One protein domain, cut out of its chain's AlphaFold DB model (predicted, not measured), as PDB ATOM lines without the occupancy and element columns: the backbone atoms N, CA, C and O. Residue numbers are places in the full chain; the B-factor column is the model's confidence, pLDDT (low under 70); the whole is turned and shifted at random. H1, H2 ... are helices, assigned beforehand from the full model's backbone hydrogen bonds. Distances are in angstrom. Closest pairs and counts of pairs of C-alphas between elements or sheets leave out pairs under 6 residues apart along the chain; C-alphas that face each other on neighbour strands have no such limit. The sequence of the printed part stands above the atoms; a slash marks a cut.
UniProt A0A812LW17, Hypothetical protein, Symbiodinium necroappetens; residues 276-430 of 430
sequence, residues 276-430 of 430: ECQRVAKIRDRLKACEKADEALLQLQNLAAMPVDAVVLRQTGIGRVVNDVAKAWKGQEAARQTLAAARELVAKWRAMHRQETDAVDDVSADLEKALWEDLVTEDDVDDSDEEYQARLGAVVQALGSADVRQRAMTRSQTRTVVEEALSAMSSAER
ATOM      1  N   GLU A 276     174.162 159.837 195.610       80.62
ATOM      2  CA  GLU A 276     175.559 159.633 195.976       80.62
ATOM      3  C   GLU A 276     175.993 158.183 195.742       80.62
ATOM      4  O   GLU A 276     176.981 157.955 195.036       80.62
ATOM      5  N   CYS A 277     175.215 157.200 196.211       82.88
ATOM      6  CA  CYS A 277     175.466 155.780 195.962       82.88
ATOM      7  C   CYS A 277     175.467 155.452 194.469       82.88
ATOM      8  O   CYS A 277     176.358 154.743 193.992       82.88
ATOM      9  N   GLN A 278     174.537 156.022 193.700       85.06
ATOM     10  CA  GLN A 278     174.494 155.819 192.250       85.06
ATOM     11  C   GLN A 278     175.710 156.427 191.535       85.06
ATOM     12  O   GLN A 278     176.256 155.826 190.603       85.06
ATOM     13  N   ARG A 279     176.163 157.617 191.951       86.06
ATOM     14  CA  ARG A 279     177.362 158.262 191.390       86.06
ATOM     15  C   ARG A 279     178.626 157.471 191.727       86.06
ATOM     16  O   ARG A 279     179.421 157.204 190.823       86.06
ATOM     17  N   VAL A 280     178.781 157.021 192.973       88.75
ATOM     18  CA  VAL A 280     179.914 156.181 193.398       88.75
ATOM     19  C   VAL A 280     179.896 154.826 192.686       88.75
ATOM     20  O   VAL A 280     180.942 154.372 192.221       88.75
ATOM     21  N   ALA A 281     178.728 154.205 192.500       87.62
ATOM     22  CA  ALA A 281     178.596 152.965 191.735       87.62
ATOM     23  C   ALA A 281     179.013 153.139 190.262       87.62
ATOM     24  O   ALA A 281     179.742 152.306 189.725       87.62
ATOM     25  N   LYS A 282     178.656 154.258 189.618       90.31
ATOM     26  CA  LYS A 282     179.128 154.570 188.256       90.31
ATOM     27  C   LYS A 282     180.650 154.722 188.195       90.31
ATOM     28  O   LYS A 282     181.271 154.243 187.249       90.31
ATOM     29  N   ILE A 283     181.262 155.375 189.188       90.12
ATOM     30  CA  ILE A 283     182.726 155.510 189.276       90.12
ATOM     31  C   ILE A 283     183.381 154.142 189.498       90.12
ATOM     32  O   ILE A 283     184.376 153.831 188.846       90.12
ATOM     33  N   ARG A 284     182.799 153.297 190.354       91.75
ATOM     34  CA  ARG A 284     183.241 151.914 190.581       91.75
ATOM     35  C   ARG A 284     183.296 151.124 189.283       91.75
ATOM     36  O   ARG A 284     184.296 150.466 189.011       91.75
ATOM     37  N   ASP A 285     182.232 151.183 188.493       90.44
ATOM     38  CA  ASP A 285     182.137 150.407 187.258       90.44
ATOM     39  C   ASP A 285     183.110 150.938 186.194       90.44
ATOM     40  O   ASP A 285     183.741 150.150 185.492       90.44
ATOM     41  N   ARG A 286     183.337 152.260 186.151       91.44
ATOM     42  CA  ARG A 286     184.395 152.866 185.326       91.44
ATOM     43  C   ARG A 286     185.790 152.424 185.759       91.44
ATOM     44  O   ARG A 286     186.571 152.040 184.904       91.44
ATOM     45  N   LEU A 287     186.083 152.413 187.062       90.12
ATOM     46  CA  LEU A 287     187.370 151.950 187.597       90.12
ATOM     47  C   LEU A 287     187.642 150.479 187.273       90.12
ATOM     48  O   LEU A 287     188.776 150.137 186.961       90.12
ATOM     49  N   LYS A 288     186.615 149.621 187.307       89.88
ATOM     50  CA  LYS A 288     186.741 148.216 186.886       89.88
ATOM     51  C   LYS A 288     187.055 148.068 185.396       89.88
ATOM     52  O   LYS A 288     187.720 147.111 185.019       89.88
ATOM     53  N   ALA A 289     186.557 148.983 184.566       90.38
ATOM     54  CA  ALA A 289     186.773 148.983 183.122       90.38
ATOM     55  C   ALA A 289     188.049 149.732 182.688       90.38
ATOM     56  O   ALA A 289     188.383 149.720 181.507       90.38
ATOM     57  N   CYS A 290     188.753 150.409 183.603       86.69
ATOM     58  CA  CYS A 290     189.953 151.172 183.271       86.69
ATOM     59  C   CYS A 290     191.146 150.249 182.992       86.69
ATOM     60  O   CYS A 290     191.649 149.576 183.888       86.69
ATOM     61  N   GLU A 291     191.664 150.311 181.766       84.75
ATOM     62  CA  GLU A 291     192.888 149.607 181.358       84.75
ATOM     63  C   GLU A 291     194.142 150.489 181.468       84.75
ATOM     64  O   GLU A 291     195.260 149.979 181.480       84.75
ATOM     65  N   LYS A 292     193.975 151.818 181.550       88.56
ATOM     66  CA  LYS A 292     195.079 152.791 181.597       88.56
ATOM     67  C   LYS A 292     195.182 153.487 182.950       88.56
ATOM     68  O   LYS A 292     194.174 153.862 183.551       88.56
ATOM     69  N   ALA A 293     196.419 153.749 183.375       86.25
ATOM     70  CA  ALA A 293     196.720 154.403 184.645       86.25
ATOM     71  C   ALA A 293     196.154 155.832 184.743       86.25
ATOM     72  O   ALA A 293     195.648 156.202 185.802       86.25
ATOM     73  N   ASP A 294     196.185 156.603 183.650       87.50
ATOM     74  CA  ASP A 294     195.690 157.988 183.614       87.50
ATOM     75  C   ASP A 294     194.159 158.061 183.734       87.50
ATOM     76  O   ASP A 294     193.611 158.911 184.435       87.50
ATOM     77  N   GLU A 295     193.456 157.126 183.090       88.88
ATOM     78  CA  GLU A 295     191.995 157.019 183.168       88.88
ATOM     79  C   GLU A 295     191.562 156.624 184.586       88.88
ATOM     80  O   GLU A 295     190.625 157.211 185.136       88.88
ATOM     81  N   ALA A 296     192.291 155.691 185.210       89.19
ATOM     82  CA  ALA A 296     192.084 155.314 186.603       89.19
ATOM     83  C   ALA A 296     192.373 156.482 187.560       89.19
ATOM     84  O   ALA A 296     191.591 156.717 188.482       89.19
ATOM     85  N   LEU A 297     193.439 157.257 187.327       91.38
ATOM     86  CA  LEU A 297     193.779 158.428 188.142       91.38
ATOM     87  C   LEU A 297     192.649 159.463 188.137       91.38
ATOM     88  O   LEU A 297     192.265 159.948 189.201       91.38
ATOM     89  N   LEU A 298     192.066 159.745 186.968       93.12
ATOM     90  CA  LEU A 298     190.937 160.669 186.849       93.12
ATOM     91  C   LEU A 298     189.728 160.198 187.675       93.12
ATOM     92  O   LEU A 298     189.099 160.993 188.372       93.12
ATOM     93  N   GLN A 299     189.404 158.902 187.633       92.25
ATOM     94  CA  GLN A 299     188.299 158.362 188.430       92.25
ATOM     95  C   GLN A 299     188.590 158.406 189.938       92.25
ATOM     96  O   GLN A 299     187.686 158.708 190.716       92.25
ATOM     97  N   LEU A 300     189.835 158.157 190.359       92.31
ATOM     98  CA  LEU A 300     190.241 158.260 191.765       92.31
ATOM     99  C   LEU A 300     190.169 159.702 192.278       92.31
ATOM    100  O   LEU A 300     189.707 159.925 193.392       92.31
ATOM    101  N   GLN A 301     190.557 160.687 191.466       92.56
ATOM    102  CA  GLN A 301     190.426 162.105 191.821       92.56
ATOM    103  C   GLN A 301     188.958 162.531 191.940       92.56
ATOM    104  O   GLN A 301     188.590 163.191 192.911       92.56
ATOM    105  N   ASN A 302     188.103 162.092 191.011       91.38
ATOM    106  CA  ASN A 302     186.659 162.329 191.101       91.38
ATOM    107  C   ASN A 302     186.069 161.726 192.382       91.38
ATOM    108  O   ASN A 302     185.223 162.340 193.025       91.38
ATOM    109  N   LEU A 303     186.540 160.540 192.770       91.25
ATOM    110  CA  LEU A 303     186.109 159.862 193.987       91.25
ATOM    111  C   LEU A 303     186.623 160.555 195.257       91.25
ATOM    112  O   LEU A 303     185.901 160.621 196.246       91.25
ATOM    113  N   ALA A 304     187.839 161.103 195.225       89.19
ATOM    114  CA  ALA A 304     188.414 161.874 196.326       89.19
ATOM    115  C   ALA A 304     187.684 163.204 196.568       89.19
ATOM    116  O   ALA A 304     187.600 163.654 197.711       89.19
ATOM    117  N   ALA A 305     187.145 163.809 195.507       88.56
ATOM    118  CA  ALA A 305     186.363 165.040 195.576       88.56
ATOM    119  C   ALA A 305     184.931 164.830 196.104       88.56
ATOM    120  O   ALA A 305     184.252 165.803 196.427       88.56
ATOM    121  N   MET A 306     184.458 163.584 196.189       85.75
ATOM    122  CA  MET A 306     183.124 163.270 196.692       85.75
ATOM    123  C   MET A 306     183.130 163.006 198.207       85.75
ATOM    124  O   MET A 306     184.047 162.354 198.717       85.75
ATOM    125  N   PRO A 307     182.089 163.447 198.940       79.69
ATOM    126  CA  PRO A 307     181.859 162.990 200.302       79.69
ATOM    127  C   PRO A 307     181.398 161.530 200.245       79.69
ATOM    128  O   PRO A 307     180.256 161.232 199.920       79.69
ATOM    129  N   VAL A 308     182.322 160.605 200.490       83.06
ATOM    130  CA  VAL A 308     182.015 159.177 200.608       83.06
ATOM    131  C   VAL A 308     182.030 158.827 202.090       83.06
ATOM    132  O   VAL A 308     183.093 158.886 202.713       83.06
ATOM    133  N   ASP A 309     180.867 158.488 202.637       81.19
ATOM    134  CA  ASP A 309     180.717 158.018 204.011       81.19
ATOM    135  C   ASP A 309     180.868 156.486 204.113       81.19
ATOM    136  O   ASP A 309     181.044 155.768 203.120       81.19
ATOM    137  N   ALA A 310     180.825 155.968 205.340       77.62
ATOM    138  CA  ALA A 310     180.995 154.543 205.584       77.62
ATOM    139  C   ALA A 310     179.825 153.692 205.051       77.62
ATOM    140  O   ALA A 310     180.041 152.552 204.627       77.62
ATOM    141  N   VAL A 311     178.612 154.247 204.999       76.94
ATOM    142  CA  VAL A 311     177.413 153.568 204.485       76.94
ATOM    143  C   VAL A 311     177.533 153.361 202.976       76.94
ATOM    144  O   VAL A 311     177.413 152.233 202.492       76.94
ATOM    145  N   VAL A 312     177.881 154.412 202.234       82.00
ATOM    146  CA  VAL A 312     178.125 154.388 200.788       82.00
ATOM    147  C   VAL A 312     179.256 153.411 200.452       82.00
ATOM    148  O   VAL A 312     179.155 152.662 199.475       82.00
ATOM    149  N   LEU A 313     180.326 153.349 201.257       84.38
ATOM    150  CA  LEU A 313     181.402 152.361 201.074       84.38
ATOM    151  C   LEU A 313     180.894 150.920 201.183       84.38
ATOM    152  O   LEU A 313     181.224 150.100 200.318       84.38
ATOM    153  N   ARG A 314     180.095 150.623 202.218       79.88
ATOM    154  CA  ARG A 314     179.508 149.295 202.449       79.88
ATOM    155  C   ARG A 314     178.547 148.907 201.328       79.88
ATOM    156  O   ARG A 314     178.646 147.803 200.799       79.88
ATOM    157  N   GLN A 315     177.667 149.821 200.927       80.69
ATOM    158  CA  GLN A 315     176.654 149.566 199.901       80.69
ATOM    159  C   GLN A 315     177.257 149.397 198.500       80.69
ATOM    160  O   GLN A 315     176.867 148.504 197.748       80.69
ATOM    161  N   THR A 316     178.219 150.241 198.123       83.62
ATOM    162  CA  THR A 316     178.762 150.238 196.754       83.62
ATOM    163  C   THR A 316     179.911 149.249 196.564       83.62
ATOM    164  O   THR A 316     180.174 148.830 195.431       83.62
ATOM    165  N   GLY A 317     180.618 148.881 197.637       84.75
ATOM    166  CA  GLY A 317     181.802 148.021 197.579       84.75
ATOM    167  C   GLY A 317     182.991 148.655 196.844       84.75
ATOM    168  O   GLY A 317     183.913 147.949 196.425       84.75
ATOM    169  N   ILE A 318     182.987 149.981 196.658       88.12
ATOM    170  CA  ILE A 318     184.031 150.718 195.927       88.12
ATOM    171  C   ILE A 318     185.423 150.553 196.555       88.12
ATOM    172  O   ILE A 318     186.420 150.486 195.835       88.12
ATOM    173  N   GLY A 319     185.498 150.402 197.882       89.38
ATOM    174  CA  GLY A 319     186.758 150.226 198.607       89.38
ATOM    175  C   GLY A 319     187.571 149.019 198.130       89.38
ATOM    176  O   GLY A 319     188.797 149.104 198.042       89.38
ATOM    177  N   ARG A 320     186.902 147.921 197.745       88.56
ATOM    178  CA  ARG A 320     187.565 146.731 197.191       88.56
ATOM    179  C   ARG A 320     188.195 147.034 195.838       88.56
ATOM    180  O   ARG A 320     189.368 146.756 195.640       88.56
ATOM    181  N   VAL A 321     187.440 147.689 194.957       91.06
ATOM    182  CA  VAL A 321     187.894 148.039 193.606       91.06
ATOM    183  C   VAL A 321     189.108 148.960 193.655       91.06
ATOM    184  O   VAL A 321     190.083 148.721 192.953       91.06
ATOM    185  N   VAL A 322     189.102 149.977 194.520       92.06
ATOM    186  CA  VAL A 322     190.258 150.881 194.663       92.06
ATOM    187  C   VAL A 322     191.482 150.148 195.219       92.06
ATOM    188  O   VAL A 322     192.604 150.401 194.780       92.06
ATOM    189  N   ASN A 323     191.291 149.202 196.141       92.69
ATOM    190  CA  ASN A 323     192.378 148.357 196.635       92.69
ATOM    191  C   ASN A 323     192.926 147.419 195.544       92.69
ATOM    192  O   ASN A 323     194.137 147.233 195.451       92.69
ATOM    193  N   ASP A 324     192.061 146.871 194.693       90.88
ATOM    194  CA  ASP A 324     192.463 146.031 193.562       90.88
ATOM    195  C   ASP A 324     193.237 146.845 192.517       90.88
ATOM    196  O   ASP A 324     194.281 146.399 192.045       90.88
ATOM    197  N   VAL A 325     192.819 148.088 192.249       88.19
ATOM    198  CA  VAL A 325     193.582 149.055 191.442       88.19
ATOM    199  C   VAL A 325     194.956 149.303 192.079       88.19
ATOM    200  O   VAL A 325     195.981 149.148 191.419       88.19
ATOM    201  N   ALA A 326     195.031 149.592 193.381       90.00
ATOM    202  CA  ALA A 326     196.315 149.782 194.067       90.00
ATOM    203  C   ALA A 326     197.237 148.547 193.984       90.00
ATOM    204  O   ALA A 326     198.463 148.685 193.976       90.00
ATOM    205  N   LYS A 327     196.674 147.335 193.923       90.88
ATOM    206  CA  LYS A 327     197.436 146.095 193.723       90.88
ATOM    207  C   LYS A 327     197.895 145.931 192.275       90.88
ATOM    208  O   LYS A 327     199.063 145.611 192.065       90.88
ATOM    209  N   ALA A 328     197.019 146.184 191.303       87.50
ATOM    210  CA  ALA A 328     197.298 146.024 189.875       87.50
ATOM    211  C   ALA A 328     198.454 146.915 189.390       87.50
ATOM    212  O   ALA A 328     199.276 146.486 188.586       87.50
ATOM    213  N   TRP A 329     198.557 148.133 189.927       86.50
ATOM    214  CA  TRP A 329     199.567 149.119 189.520       86.50
ATOM    215  C   TRP A 329     200.826 149.122 190.410       86.50
ATOM    216  O   TRP A 329     201.691 149.993 190.286       86.50
ATOM    217  N   LYS A 330     200.966 148.158 191.332       89.38
ATOM    218  CA  LYS A 330     202.126 148.069 192.233       89.38
ATOM    219  C   LYS A 330     203.400 147.750 191.438       89.38
ATOM    220  O   LYS A 330     203.473 146.736 190.757       89.38
ATOM    221  N   GLY A 331     204.426 148.591 191.579       84.88
ATOM    222  CA  GLY A 331     205.729 148.397 190.925       84.88
ATOM    223  C   GLY A 331     205.825 148.958 189.502       84.88
ATOM    224  O   GLY A 331     206.868 148.813 188.873       84.88
ATOM    225  N   GLN A 332     204.778 149.622 189.001       86.19
ATOM    226  CA  GLN A 332     204.824 150.326 187.721       86.19
ATOM    227  C   GLN A 332     205.146 151.811 187.929       86.19
ATOM    228  O   GLN A 332     204.325 152.560 188.457       86.19
ATOM    229  N   GLU A 333     206.324 152.257 187.478       82.88
ATOM    230  CA  GLU A 333     206.764 153.652 187.659       82.88
ATOM    231  C   GLU A 333     205.855 154.645 186.914       82.88
ATOM    232  O   GLU A 333     205.524 155.706 187.441       82.88
ATOM    233  N   ALA A 334     205.353 154.258 185.734       81.19
ATOM    234  CA  ALA A 334     204.414 155.058 184.944       81.19
ATOM    235  C   ALA A 334     203.057 155.285 185.644       81.19
ATOM    236  O   ALA A 334     202.367 156.249 185.337       81.19
ATOM    237  N   ALA A 335     202.686 154.436 186.611       88.06
ATOM    238  CA  ALA A 335     201.418 154.507 187.341       88.06
ATOM    239  C   ALA A 335     201.593 154.945 188.806       88.06
ATOM    240  O   ALA A 335     200.683 154.790 189.628       88.06
ATOM    241  N   ARG A 336     202.759 155.501 189.162       90.19
ATOM    242  CA  ARG A 336     203.101 155.871 190.543       90.19
ATOM    243  C   ARG A 336     202.107 156.855 191.165       90.19
ATOM    244  O   ARG A 336     201.776 156.718 192.342       90.19
ATOM    245  N   GLN A 337     201.606 157.811 190.385       90.06
ATOM    246  CA  GLN A 337     200.607 158.782 190.844       90.06
ATOM    247  C   GLN A 337     199.246 158.120 191.106       90.06
ATOM    248  O   GLN A 337     198.654 158.333 192.162       90.06
ATOM    249  N   THR A 338     198.789 157.251 190.201       90.88
ATOM    250  CA  THR A 338     197.561 156.452 190.355       90.88
ATOM    251  C   THR A 338     197.623 155.563 191.594       90.88
ATOM    252  O   THR A 338     196.677 155.511 192.380       90.88
ATOM    253  N   LEU A 339     198.767 154.911 191.816       91.75
ATOM    254  CA  LEU A 339     199.012 154.088 192.997       91.75
ATOM    255  C   LEU A 339     198.957 154.907 194.293       91.75
ATOM    256  O   LEU A 339     198.363 154.455 195.275       91.75
ATOM    257  N   ALA A 340     199.577 156.089 194.311       91.12
ATOM    258  CA  ALA A 340     199.566 156.972 195.474       91.12
ATOM    259  C   ALA A 340     198.135 157.412 195.825       91.12
ATOM    260  O   ALA A 340     197.711 157.221 196.964       91.12
ATOM    261  N   ALA A 341     197.367 157.878 194.834       91.25
ATOM    262  CA  ALA A 341     195.978 158.297 195.018       91.25
ATOM    263  C   ALA A 341     195.080 157.151 195.525       91.25
ATOM    264  O   ALA A 341     194.287 157.331 196.449       91.25
ATOM    265  N   ALA A 342     195.234 155.942 194.971       91.19
ATOM    266  CA  ALA A 342     194.468 154.779 195.413       91.19
ATOM    267  C   ALA A 342     194.795 154.390 196.866       91.19
ATOM    268  O   ALA A 342     193.895 154.097 197.654       91.19
ATOM    269  N   ARG A 343     196.080 154.415 197.250       92.12
ATOM    270  CA  ARG A 343     196.513 154.113 198.625       92.12
ATOM    271  C   ARG A 343     196.022 155.143 199.630       92.12
ATOM    272  O   ARG A 343     195.616 154.753 200.721       92.12
ATOM    273  N   GLU A 344     196.048 156.419 199.267       93.06
ATOM    274  CA  GLU A 344     195.550 157.500 200.115       93.06
ATOM    275  C   GLU A 344     194.056 157.326 200.414       93.06
ATOM    276  O   GLU A 344     193.652 157.346 201.577       93.06
ATOM    277  N   LEU A 345     193.248 157.038 199.388       92.25
ATOM    278  CA  LEU A 345     191.819 156.759 199.556       92.25
ATOM    279  C   LEU A 345     191.567 155.534 200.439       92.25
ATOM    280  O   LEU A 345     190.769 155.598 201.375       92.25
ATOM    281  N   VAL A 346     192.285 154.434 200.203       90.81
ATOM    282  CA  VAL A 346     192.167 153.224 201.033       90.81
ATOM    283  C   VAL A 346     192.563 153.508 202.483       90.81
ATOM    284  O   VAL A 346     191.884 153.046 203.399       90.81
ATOM    285  N   ALA A 347     193.631 154.273 202.718       89.94
ATOM    286  CA  ALA A 347     194.062 154.644 204.062       89.94
ATOM    287  C   ALA A 347     193.010 155.505 204.776       89.94
ATOM    288  O   ALA A 347     192.660 155.207 205.921       89.94
ATOM    289  N   LYS A 348     192.456 156.508 204.083       90.50
ATOM    290  CA  LYS A 348     191.380 157.371 204.590       90.50
ATOM    291  C   LYS A 348     190.151 156.555 204.989       90.50
ATOM    292  O   LYS A 348     189.656 156.694 206.105       90.50
ATOM    293  N   TRP A 349     189.683 155.666 204.119       90.81
ATOM    294  CA  TRP A 349     188.495 154.854 204.393       90.81
ATOM    295  C   TRP A 349     188.720 153.795 205.469       90.81
ATOM    296  O   TRP A 349     187.823 153.535 206.262       90.81
ATOM    297  N   ARG A 350     189.926 153.226 205.574       87.75
ATOM    298  CA  ARG A 350     190.282 152.345 206.698       87.75
ATOM    299  C   ARG A 350     190.333 153.095 208.025       87.75
ATOM    300  O   ARG A 350     189.955 152.537 209.048       87.75
ATOM    301  N   ALA A 351     190.834 154.330 208.037       87.31
ATOM    302  CA  ALA A 351     190.812 155.167 209.233       87.31
ATOM    303  C   ALA A 351     189.370 155.484 209.652       87.31
ATOM    304  O   ALA A 351     189.030 155.273 210.810       87.31
ATOM    305  N   MET A 352     188.521 155.871 208.695       85.75
ATOM    306  CA  MET A 352     187.090 156.099 208.916       85.75
ATOM    307  C   MET A 352     186.388 154.854 209.473       85.75
ATOM    308  O   MET A 352     185.714 154.945 210.492       85.75
ATOM    309  N   HIS A 353     186.600 153.684 208.866       83.38
ATOM    310  CA  HIS A 353     186.012 152.429 209.340       83.38
ATOM    311  C   HIS A 353     186.483 152.064 210.751       83.38
ATOM    312  O   HIS A 353     185.686 151.615 211.568       83.38
ATOM    313  N   ARG A 354     187.776 152.241 211.062       83.69
ATOM    314  CA  ARG A 354     188.294 151.994 212.419       83.69
ATOM    315  C   ARG A 354     187.655 152.931 213.433       83.69
ATOM    316  O   ARG A 354     187.170 152.454 214.443       83.69
ATOM    317  N   GLN A 355     187.567 154.219 213.117       83.38
ATOM    318  CA  GLN A 355     186.922 155.199 213.984       83.38
ATOM    319  C   GLN A 355     185.438 154.878 214.225       83.38
ATOM    320  O   GLN A 355     184.975 154.984 215.355       83.38
ATOM    321  N   GLU A 356     184.702 154.467 213.188       80.94
ATOM    322  CA  GLU A 356     183.309 154.017 213.321       80.94
ATOM    323  C   GLU A 356     183.220 152.752 214.184       80.94
ATOM    324  O   GLU A 356     182.396 152.695 215.088       80.94
ATOM    325  N   THR A 357     184.102 151.773 213.964       81.88
ATOM    326  CA  THR A 357     184.122 150.520 214.738       81.88
ATOM    327  C   THR A 357     184.438 150.782 216.208       81.88
ATOM    328  O   THR A 357     183.708 150.315 217.070       81.88
ATOM    329  N   ASP A 358     185.467 151.576 216.504       83.06
ATOM    330  CA  ASP A 358     185.843 151.938 217.874       83.06
ATOM    331  C   ASP A 358     184.705 152.709 218.568       83.06
ATOM    332  O   ASP A 358     184.402 152.483 219.738       83.06
ATOM    333  N   ALA A 359     184.020 153.596 217.837       81.44
ATOM    334  CA  ALA A 359     182.869 154.317 218.362       81.44
ATOM    335  C   ALA A 359     181.670 153.399 218.637       81.44
ATOM    336  O   ALA A 359     181.051 153.529 219.691       81.44
ATOM    337  N   VAL A 360     181.366 152.466 217.734       85.00
ATOM    338  CA  VAL A 360     180.319 151.455 217.932       85.00
ATOM    339  C   VAL A 360     180.658 150.538 219.107       85.00
ATOM    340  O   VAL A 360     179.768 150.181 219.879       85.00
ATOM    341  N   ASP A 361     181.924 150.171 219.279       84.44
ATOM    342  CA  ASP A 361     182.370 149.296 220.362       84.44
ATOM    343  C   ASP A 361     182.169 149.960 221.717       84.44
ATOM    344  O   ASP A 361     181.573 149.350 222.607       84.44
ATOM    345  N   ASP A 362     182.567 151.225 221.831       83.88
ATOM    346  CA  ASP A 362     182.353 152.026 223.032       83.88
ATOM    347  C   ASP A 362     180.852 152.223 223.312       83.88
ATOM    348  O   ASP A 362     180.389 151.926 224.410       83.88
ATOM    349  N   VAL A 363     180.055 152.622 222.312       85.06
ATOM    350  CA  VAL A 363     178.606 152.850 222.488       85.06
ATOM    351  C   VAL A 363     177.871 151.554 222.827       85.06
ATOM    352  O   VAL A 363     177.012 151.544 223.703       85.06
ATOM    353  N   SER A 364     178.210 150.436 222.183       86.62
ATOM    354  CA  SER A 364     177.612 149.132 222.494       86.62
ATOM    355  C   SER A 364     177.968 148.654 223.902       86.62
ATOM    356  O   SER A 364     177.139 148.022 224.552       86.62
ATOM    357  N   ALA A 365     179.175 148.964 224.385       84.75
ATOM    358  CA  ALA A 365     179.583 148.680 225.753       84.75
ATOM    359  C   ALA A 365     178.833 149.561 226.761       84.75
ATOM    360  O   ALA A 365     178.409 149.045 227.791       84.75
ATOM    361  N   ASP A 366     178.634 150.841 226.452       85.31
ATOM    362  CA  ASP A 366     177.889 151.779 227.296       85.31
ATOM    363  C   ASP A 366     176.396 151.418 227.374       85.31
ATOM    364  O   ASP A 366     175.831 151.385 228.465       85.31
ATOM    365  N   LEU A 367     175.769 151.084 226.239       85.25
ATOM    366  CA  LEU A 367     174.382 150.603 226.177       85.25
ATOM    367  C   LEU A 367     174.204 149.310 226.973       85.25
ATOM    368  O   LEU A 367     173.262 149.169 227.746       85.25
ATOM    369  N   GLU A 368     175.120 148.361 226.788       88.62
ATOM    370  CA  GLU A 368     175.097 147.095 227.508       88.62
ATOM    371  C   GLU A 368     175.275 147.314 229.009       88.62
ATOM    372  O   GLU A 368     174.518 146.766 229.804       88.62
ATOM    373  N   LYS A 369     176.226 148.158 229.408       84.75
ATOM    374  CA  LYS A 369     176.439 148.503 230.810       84.75
ATOM    375  C   LYS A 369     175.192 149.137 231.432       84.75
ATOM    376  O   LYS A 369     174.814 148.708 232.516       84.75
ATOM    377  N   ALA A 370     174.553 150.087 230.750       83.19
ATOM    378  CA  ALA A 370     173.328 150.726 231.226       83.19
ATOM    379  C   ALA A 370     172.189 149.710 231.418       83.19
ATOM    380  O   ALA A 370     171.544 149.704 232.459       83.19
ATOM    381  N   LEU A 371     172.010 148.788 230.463       82.56
ATOM    382  CA  LEU A 371     171.024 147.711 230.582       82.56
ATOM    383  C   LEU A 371     171.261 146.836 231.820       82.56
ATOM    384  O   LEU A 371     170.303 146.473 232.493       82.56
ATOM    385  N   TRP A 372     172.521 146.506 232.127       77.81
ATOM    386  CA  TRP A 372     172.861 145.673 233.285       77.81
ATOM    387  C   TRP A 372     172.803 146.408 234.618       77.81
ATOM    388  O   TRP A 372     172.391 145.802 235.602       77.81
ATOM    389  N   GLU A 373     173.209 147.676 234.683       75.62
ATOM    390  CA  GLU A 373     173.108 148.469 235.918       75.62
ATOM    391  C   GLU A 373     171.651 148.580 236.396       75.62
ATOM    392  O   GLU A 373     171.412 148.512 237.598       75.62
ATOM    393  N   ASP A 374     170.686 148.622 235.472       65.69
ATOM    394  CA  ASP A 374     169.251 148.661 235.785       65.69
ATOM    395  C   ASP A 374     168.629 147.282 236.112       65.69
ATOM    396  O   ASP A 374     167.448 147.215 236.461       65.69
ATOM    397  N   LEU A 375     169.367 146.178 235.945       67.00
ATOM    398  CA  LEU A 375     168.910 144.798 236.209       67.00
ATOM    399  C   LEU A 375     169.519 144.190 237.476       67.00
ATOM    400  O   LEU A 375     169.005 143.201 237.991       67.00
ATOM    401  N   VAL A 376     170.630 144.734 237.979       61.34
ATOM    402  CA  VAL A 376     171.259 144.237 239.210       61.34
ATOM    403  C   VAL A 376     170.498 144.787 240.420       61.34
ATOM    404  O   VAL A 376     170.904 145.763 241.045       61.34
ATOM    405  N   THR A 377     169.389 144.138 240.763       56.12
ATOM    406  CA  THR A 377     168.856 144.114 242.132       56.12
ATOM    407  C   THR A 377     169.374 142.850 242.819       56.12
ATOM    408  O   THR A 377     169.465 141.802 242.186       56.12
ATOM    409  N   GLU A 378     169.812 142.951 244.076       50.84
ATOM    410  CA  GLU A 378     170.778 142.018 244.686       50.84
ATOM    411  C   GLU A 378     170.354 140.534 244.821       50.84
ATOM    412  O   GLU A 378     171.229 139.727 245.124       50.84
ATOM    413  N   ASP A 379     169.113 140.121 244.523       50.47
ATOM    414  CA  ASP A 379     168.610 138.808 244.974       50.47
ATOM    415  C   ASP A 379     167.922 137.875 243.941       50.47
ATOM    416  O   ASP A 379     167.711 136.710 244.274       50.47
ATOM    417  N   ASP A 380     167.668 138.266 242.681       52.34
ATOM    418  CA  ASP A 380     166.874 137.431 241.745       52.34
ATOM    419  C   ASP A 380     167.654 137.024 240.480       52.34
ATOM    420  O   ASP A 380     167.714 137.729 239.474       52.34
ATOM    421  N   VAL A 381     168.312 135.860 240.530       53.16
ATOM    422  CA  VAL A 381     169.229 135.390 239.467       53.16
ATOM    423  C   VAL A 381     168.502 134.704 238.298       53.16
ATOM    424  O   VAL A 381     169.043 134.712 237.190       53.16
ATOM    425  N   ASP A 382     167.291 134.177 238.497       53.97
ATOM    426  CA  ASP A 382     166.600 133.346 237.492       53.97
ATOM    427  C   ASP A 382     165.618 134.132 236.591       53.97
ATOM    428  O   ASP A 382     165.574 133.863 235.392       53.97
ATOM    429  N   ASP A 383     164.942 135.176 237.093       53.44
ATOM    430  CA  ASP A 383     164.052 136.043 236.282       53.44
ATOM    431  C   ASP A 383     164.821 137.128 235.490       53.44
ATOM    432  O   ASP A 383     164.312 137.727 234.540       53.44
ATOM    433  N   SER A 384     166.096 137.342 235.833       63.44
ATOM    434  CA  SER A 384     166.944 138.400 235.259       63.44
ATOM    435  C   SER A 384     167.305 138.205 233.776       63.44
ATOM    436  O   SER A 384     167.675 139.162 233.091       63.44
ATOM    437  N   ASP A 385     167.197 136.981 233.251       70.06
ATOM    438  CA  ASP A 385     167.631 136.644 231.892       70.06
ATOM    439  C   ASP A 385     166.576 136.966 230.827       70.06
ATOM    440  O   ASP A 385     166.908 137.536 229.782       70.06
ATOM    441  N   GLU A 386     165.314 136.611 231.075       74.06
ATOM    442  CA  GLU A 386     164.206 136.938 230.171       74.06
ATOM    443  C   GLU A 386     164.000 138.450 230.116       74.06
ATOM    444  O   GLU A 386     163.877 139.027 229.031       74.06
ATOM    445  N   GLU A 387     164.090 139.105 231.274       79.50
ATOM    446  CA  GLU A 387     164.003 140.553 231.378       79.50
ATOM    447  C   GLU A 387     165.163 141.245 230.647       79.50
ATOM    448  O   GLU A 387     164.941 142.176 229.867       79.50
ATOM    449  N   TYR A 388     166.399 140.746 230.793       81.31
ATOM    450  CA  TYR A 388     167.537 141.250 230.021       81.31
ATOM    451  C   TYR A 388     167.318 141.122 228.512       81.31
ATOM    452  O   TYR A 388     167.576 142.074 227.772       81.31
ATOM    453  N   GLN A 389     166.840 139.970 228.032       83.12
ATOM    454  CA  GLN A 389     166.590 139.768 226.602       83.12
ATOM    455  C   GLN A 389     165.455 140.658 226.079       83.12
ATOM    456  O   GLN A 389     165.575 141.182 224.969       83.12
ATOM    457  N   ALA A 390     164.396 140.870 226.865       83.56
ATOM    458  CA  ALA A 390     163.290 141.756 226.515       83.56
ATOM    459  C   ALA A 390     163.750 143.222 226.421       83.56
ATOM    460  O   ALA A 390     163.548 143.871 225.388       83.56
ATOM    461  N   ARG A 391     164.460 143.713 227.446       85.00
ATOM    462  CA  ARG A 391     165.037 145.069 227.481       85.00
ATOM    463  C   ARG A 391     166.046 145.287 226.347       85.00
ATOM    464  O   ARG A 391     165.994 146.299 225.646       85.00
ATOM    465  N   LEU A 392     166.926 144.311 226.103       85.81
ATOM    466  CA  LEU A 392     167.850 144.314 224.965       85.81
ATOM    467  C   LEU A 392     167.092 144.386 223.632       85.81
ATOM    468  O   LEU A 392     167.492 145.140 222.746       85.81
ATOM    469  N   GLY A 393     166.009 143.619 223.489       84.94
ATOM    470  CA  GLY A 393     165.160 143.601 222.300       84.94
ATOM    471  C   GLY A 393     164.577 144.973 221.966       84.94
ATOM    472  O   GLY A 393     164.641 145.398 220.812       84.94
ATOM    473  N   ALA A 394     164.093 145.710 222.962       84.75
ATOM    474  CA  ALA A 394     163.548 147.045 222.738       84.75
ATOM    475  C   ALA A 394     164.605 148.094 222.401       84.75
ATOM    476  O   ALA A 394     164.380 148.923 221.522       84.75
ATOM    477  N   VAL A 395     165.782 148.039 223.034       85.44
ATOM    478  CA  VAL A 395     166.900 148.920 222.657       85.44
ATOM    479  C   VAL A 395     167.341 148.636 221.219       85.44
ATOM    480  O   VAL A 395     167.524 149.563 220.434       85.44
ATOM    481  N   VAL A 396     167.446 147.360 220.839       85.88
ATOM    482  CA  VAL A 396     167.724 146.923 219.459       85.88
ATOM    483  C   VAL A 396     166.665 147.456 218.488       85.88
ATOM    484  O   VAL A 396     167.021 147.963 217.425       85.88
ATOM    485  N   GLN A 397     165.382 147.395 218.849       84.19
ATOM    486  CA  GLN A 397     164.285 147.906 218.025       84.19
ATOM    487  C   GLN A 397     164.323 149.436 217.888       84.19
ATOM    488  O   GLN A 397     164.175 149.951 216.780       84.19
ATOM    489  N   ALA A 398     164.579 150.168 218.975       83.44
ATOM    490  CA  ALA A 398     164.709 151.626 218.960       83.44
ATOM    491  C   ALA A 398     165.895 152.080 218.089       83.44
ATOM    492  O   ALA A 398     165.765 152.994 217.271       83.44
ATOM    493  N   LEU A 399     167.028 151.378 218.188       81.94
ATOM    494  CA  LEU A 399     168.198 151.567 217.324       81.94
ATOM    495  C   LEU A 399     167.953 151.135 215.866       81.94
ATOM    496  O   LEU A 399     168.798 151.366 215.001       81.94
ATOM    497  N   GLY A 400     166.800 150.549 215.546       74.88
ATOM    498  CA  GLY A 400     166.372 150.310 214.169       74.88
ATOM    499  C   GLY A 400     166.172 151.603 213.365       74.88
ATOM    500  O   GLY A 400     166.303 151.582 212.142       74.88
ATOM    501  N   SER A 401     165.954 152.746 214.025       77.38
ATOM    502  CA  SER A 401     165.883 154.060 213.373       77.38
ATOM    503  C   SER A 401     167.267 154.690 213.171       77.38
ATOM    504  O   SER A 401     168.059 154.775 214.112       77.38
ATOM    505  N   ALA A 402     167.539 155.197 211.963       72.69
ATOM    506  CA  ALA A 402     168.786 155.893 211.630       72.69
ATOM    507  C   ALA A 402     169.042 157.110 212.538       72.69
ATOM    508  O   ALA A 402     170.167 157.301 213.003       72.69
ATOM    509  N   ASP A 403     167.995 157.866 212.871       75.62
ATOM    510  CA  ASP A 403     168.094 159.035 213.752       75.62
ATOM    511  C   ASP A 403     168.510 158.632 215.171       75.62
ATOM    512  O   ASP A 403     169.346 159.282 215.802       75.62
ATOM    513  N   VAL A 404     167.961 157.527 215.680       75.25
ATOM    514  CA  VAL A 404     168.287 157.010 217.018       75.25
ATOM    515  C   VAL A 404     169.702 156.435 217.042       75.25
ATOM    516  O   VAL A 404     170.437 156.701 217.993       75.25
ATOM    517  N   ARG A 405     170.137 155.735 215.982       78.06
ATOM    518  CA  ARG A 405     171.541 155.305 215.837       78.06
ATOM    519  C   ARG A 405     172.484 156.495 215.859       78.06
ATOM    520  O   ARG A 405     173.465 156.485 216.596       78.06
ATOM    521  N   GLN A 406     172.180 157.531 215.083       77.25
ATOM    522  CA  GLN A 406     173.027 158.712 215.000       77.25
ATOM    523  C   GLN A 406     173.101 159.449 216.341       77.25
ATOM    524  O   GLN A 406     174.193 159.835 216.756       77.25
ATOM    525  N   ARG A 407     171.977 159.564 217.062       77.81
ATOM    526  CA  ARG A 407     171.941 160.076 218.441       77.81
ATOM    527  C   ARG A 407     172.788 159.228 219.390       77.81
ATOM    528  O   ARG A 407     173.646 159.781 220.078       77.81
ATOM    529  N   ALA A 408     172.636 157.904 219.381       76.62
ATOM    530  CA  ALA A 408     173.433 156.995 220.211       76.62
ATOM    531  C   ALA A 408     174.944 157.132 219.936       76.62
ATOM    532  O   ALA A 408     175.751 157.186 220.864       76.62
ATOM    533  N   MET A 409     175.333 157.304 218.669       78.88
ATOM    534  CA  MET A 409     176.730 157.507 218.265       78.88
ATOM    535  C   MET A 409     177.353 158.814 218.795       78.88
ATOM    536  O   MET A 409     178.578 158.943 218.796       78.88
ATOM    537  N   THR A 410     176.559 159.762 219.312       77.25
ATOM    538  CA  THR A 410     177.076 160.982 219.966       77.25
ATOM    539  C   THR A 410     177.541 160.780 221.416       77.25
ATOM    540  O   THR A 410     178.021 161.741 222.023       77.25
ATOM    541  N   ARG A 411     177.433 159.561 221.976       66.50
ATOM    542  CA  ARG A 411     177.803 159.124 223.348       66.50
ATOM    543  C   ARG A 411     177.096 159.822 224.512       66.50
ATOM    544  O   ARG A 411     176.668 159.172 225.456       66.50
ATOM    545  N   SER A 412     176.940 161.141 224.456       69.56
ATOM    546  CA  SER A 412     176.246 161.941 225.473       69.56
ATOM    547  C   SER A 412     174.770 161.566 225.643       69.56
ATOM    548  O   SER A 412     174.180 161.866 226.675       69.56
ATOM    549  N   GLN A 413     174.190 160.885 224.652       74.50
ATOM    550  CA  GLN A 413     172.781 160.497 224.621       74.50
ATOM    551  C   GLN A 413     172.565 158.989 224.798       74.50
ATOM    552  O   GLN A 413     171.425 158.541 224.761       74.50
ATOM    553  N   THR A 414     173.621 158.192 225.010       76.25
ATOM    554  CA  THR A 414     173.513 156.724 225.082       76.25
ATOM    555  C   THR A 414     172.547 156.267 226.177       76.25
ATOM    556  O   THR A 414     171.690 155.426 225.931       76.25
ATOM    557  N   ARG A 415     172.631 156.876 227.366       77.50
ATOM    558  CA  ARG A 415     171.730 156.584 228.490       77.50
ATOM    559  C   ARG A 415     170.287 157.000 228.196       77.50
ATOM    560  O   ARG A 415     169.369 156.231 228.439       77.50
ATOM    561  N   THR A 416     170.103 158.172 227.593       80.62
ATOM    562  CA  THR A 416     168.787 158.674 227.179       80.62
ATOM    563  C   THR A 416     168.126 157.754 226.154       80.62
ATOM    564  O   THR A 416     166.932 157.512 226.245       80.62
ATOM    565  N   VAL A 417     168.889 157.186 225.213       79.31
ATOM    566  CA  VAL A 417     168.365 156.216 224.236       79.31
ATOM    567  C   VAL A 417     167.872 154.939 224.923       79.31
ATOM    568  O   VAL A 417     166.831 154.413 224.534       79.31
ATOM    569  N   VAL A 418     168.579 154.451 225.949       80.62
ATOM    570  CA  VAL A 418     168.127 153.297 226.745       80.62
ATOM    571  C   VAL A 418     166.852 153.647 227.508       80.62
ATOM    572  O   VAL A 418     165.858 152.945 227.373       80.62
ATOM    573  N   GLU A 419     166.841 154.762 228.237       82.00
ATOM    574  CA  GLU A 419     165.676 155.209 229.013       82.00
ATOM    575  C   GLU A 419     164.436 155.432 228.125       82.00
ATOM    576  O   GLU A 419     163.339 154.998 228.482       82.00
ATOM    577  N   GLU A 420     164.597 156.040 226.943       81.69
ATOM    578  CA  GLU A 420     163.531 156.209 225.942       81.69
ATOM    579  C   GLU A 420     162.999 154.850 225.453       81.69
ATOM    580  O   GLU A 420     161.784 154.640 225.413       81.69
ATOM    581  N   ALA A 421     163.892 153.914 225.111       79.31
ATOM    582  CA  ALA A 421     163.515 152.590 224.617       79.31
ATOM    583  C   ALA A 421     162.763 151.767 225.677       79.31
ATOM    584  O   ALA A 421     161.747 151.143 225.371       79.31
ATOM    585  N   LEU A 422     163.221 151.809 226.930       79.25
ATOM    586  CA  LEU A 422     162.584 151.103 228.043       79.25
ATOM    587  C   LEU A 422     161.251 151.751 228.451       79.25
ATOM    588  O   LEU A 422     160.277 151.051 228.729       79.25
ATOM    589  N   SER A 423     161.157 153.084 228.412       81.25
ATOM    590  CA  SER A 423     159.895 153.802 228.668       81.25
ATOM    591  C   SER A 423     158.827 153.488 227.612       81.25
ATOM    592  O   SER A 423     157.635 153.412 227.929       81.25
ATOM    593  N   ALA A 424     159.246 153.277 226.360       76.44
ATOM    594  CA  ALA A 424     158.360 152.872 225.275       76.44
ATOM    595  C   ALA A 424     157.817 151.443 225.463       76.44
ATOM    596  O   ALA A 424     156.637 151.221 225.199       76.44
ATOM    597  N   MET A 425     158.624 150.506 225.982       74.62
ATOM    598  CA  MET A 425     158.145 149.162 226.352       74.62
ATOM    599  C   MET A 425     157.063 149.221 227.429       74.62
ATOM    600  O   MET A 425     155.973 148.696 227.233       74.62
ATOM    601  N   SER A 426     157.338 149.916 228.538       68.31
ATOM    602  CA  SER A 426     156.407 150.001 229.673       68.31
ATOM    603  C   SER A 426     155.073 150.660 229.296       68.31
ATOM    604  O   SER A 426     154.035 150.377 229.890       68.31
ATOM    605  N   SER A 427     155.088 151.535 228.287       62.78
ATOM    606  CA  SER A 427     153.876 152.157 227.747       62.78
ATOM    607  C   SER A 427     153.090 151.236 226.808       62.78
ATOM    608  O   SER A 427     151.892 151.443 226.659       62.78
ATOM    609  N   ALA A 428     153.736 150.252 226.175       59.47
ATOM    610  CA  ALA A 428     153.096 149.276 225.287       59.47
ATOM    611  C   ALA A 428     152.484 148.079 226.040       59.47
ATOM    612  O   ALA A 428     151.652 147.366 225.486       59.47
ATOM    613  N   GLU A 429     152.894 147.860 227.291       53.28
ATOM    614  CA  GLU A 429     152.360 146.827 228.190       53.28
ATOM    615  C   GLU A 429     151.097 147.268 228.960       53.28
ATOM    616  O   GLU A 429     150.470 146.446 229.630       53.28
ATOM    617  N   ARG A 430     150.716 148.551 228.871       41.78
ATOM    618  CA  ARG A 430     149.467 149.111 229.418       41.78
ATOM    619  C   ARG A 430     148.401 149.218 228.339       41.78
ATOM    620  O   ARG A 430     147.218 149.017 228.695       41.78
TER     621      ARG A 430
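What this domain is: This is residues 276 to 430 of the 430 residues of the protein "Hypothetical protein" of Symbiodinium necroappetens (UniProt A0A812LW17). One long helix, H5, is a spine, and two separate groups of shorter helices pack on it: H1 to H4 along its first part, H6 to H8 near its last part. H1, H2, H4 and H5 form an up-and-down bundle, each running against the one before. The printed part has 155 residues, with eight named helices, H1 to H8 in chain order, and no named strand: all helix. It is a rod spanning 71 by 27 by 25 A, only just loose, close to extended, with a radius of gyration of the C-alphas of 22.4 A.

How they stand to each other: H1, residues 276 to 289, and H2, residues 293 to 304, form a helical hairpin at a shallow tilt of 13 degrees; their closest C-alphas, Leu 287 and Ala 296, are 5.9 A apart. H1 touches H3, residues 310 to 316, the closest C-alphas being Cys 277 and Val 312, 5.7 A. H4, residues 318 to 328, and H5, residues 333 to 373, form a helical hairpin; the closest C-alphas are Ala 326 and Leu 339, 5.2 A. H6, residues 384 to 398, touches H8, residues 414 to 428, about perpendicular at 77 degrees, with C-alphas Val 395 and Ala 421 closest, 5.4 A. H7, residues 402 to 408, touches H8. H5 is the hub, touching H2, H3, H4, H6 and H8. Helix packing is mostly crossed. Every O i to N i+4 pair is within hydrogen-bond range except in H5, 35 of 37.

Where its parts are: H1 begins at C-alpha 276 (175.559, 159.633, 195.976). H5 is 59.1 A long, kinked by 28 degrees near residue 340. H8, 21.7 A, ends at C-alpha 428 (153.096, 149.276, 225.287).

The domain as a whole: The farthest C-alphas, Ala 334 and Asp 379, are 71.8 A apart. The printed part has no cut and no long link. Residues 377 to 383 stand free. Residues 374 to 384, 411 to 412 and 426 to 430 have pLDDT under 70.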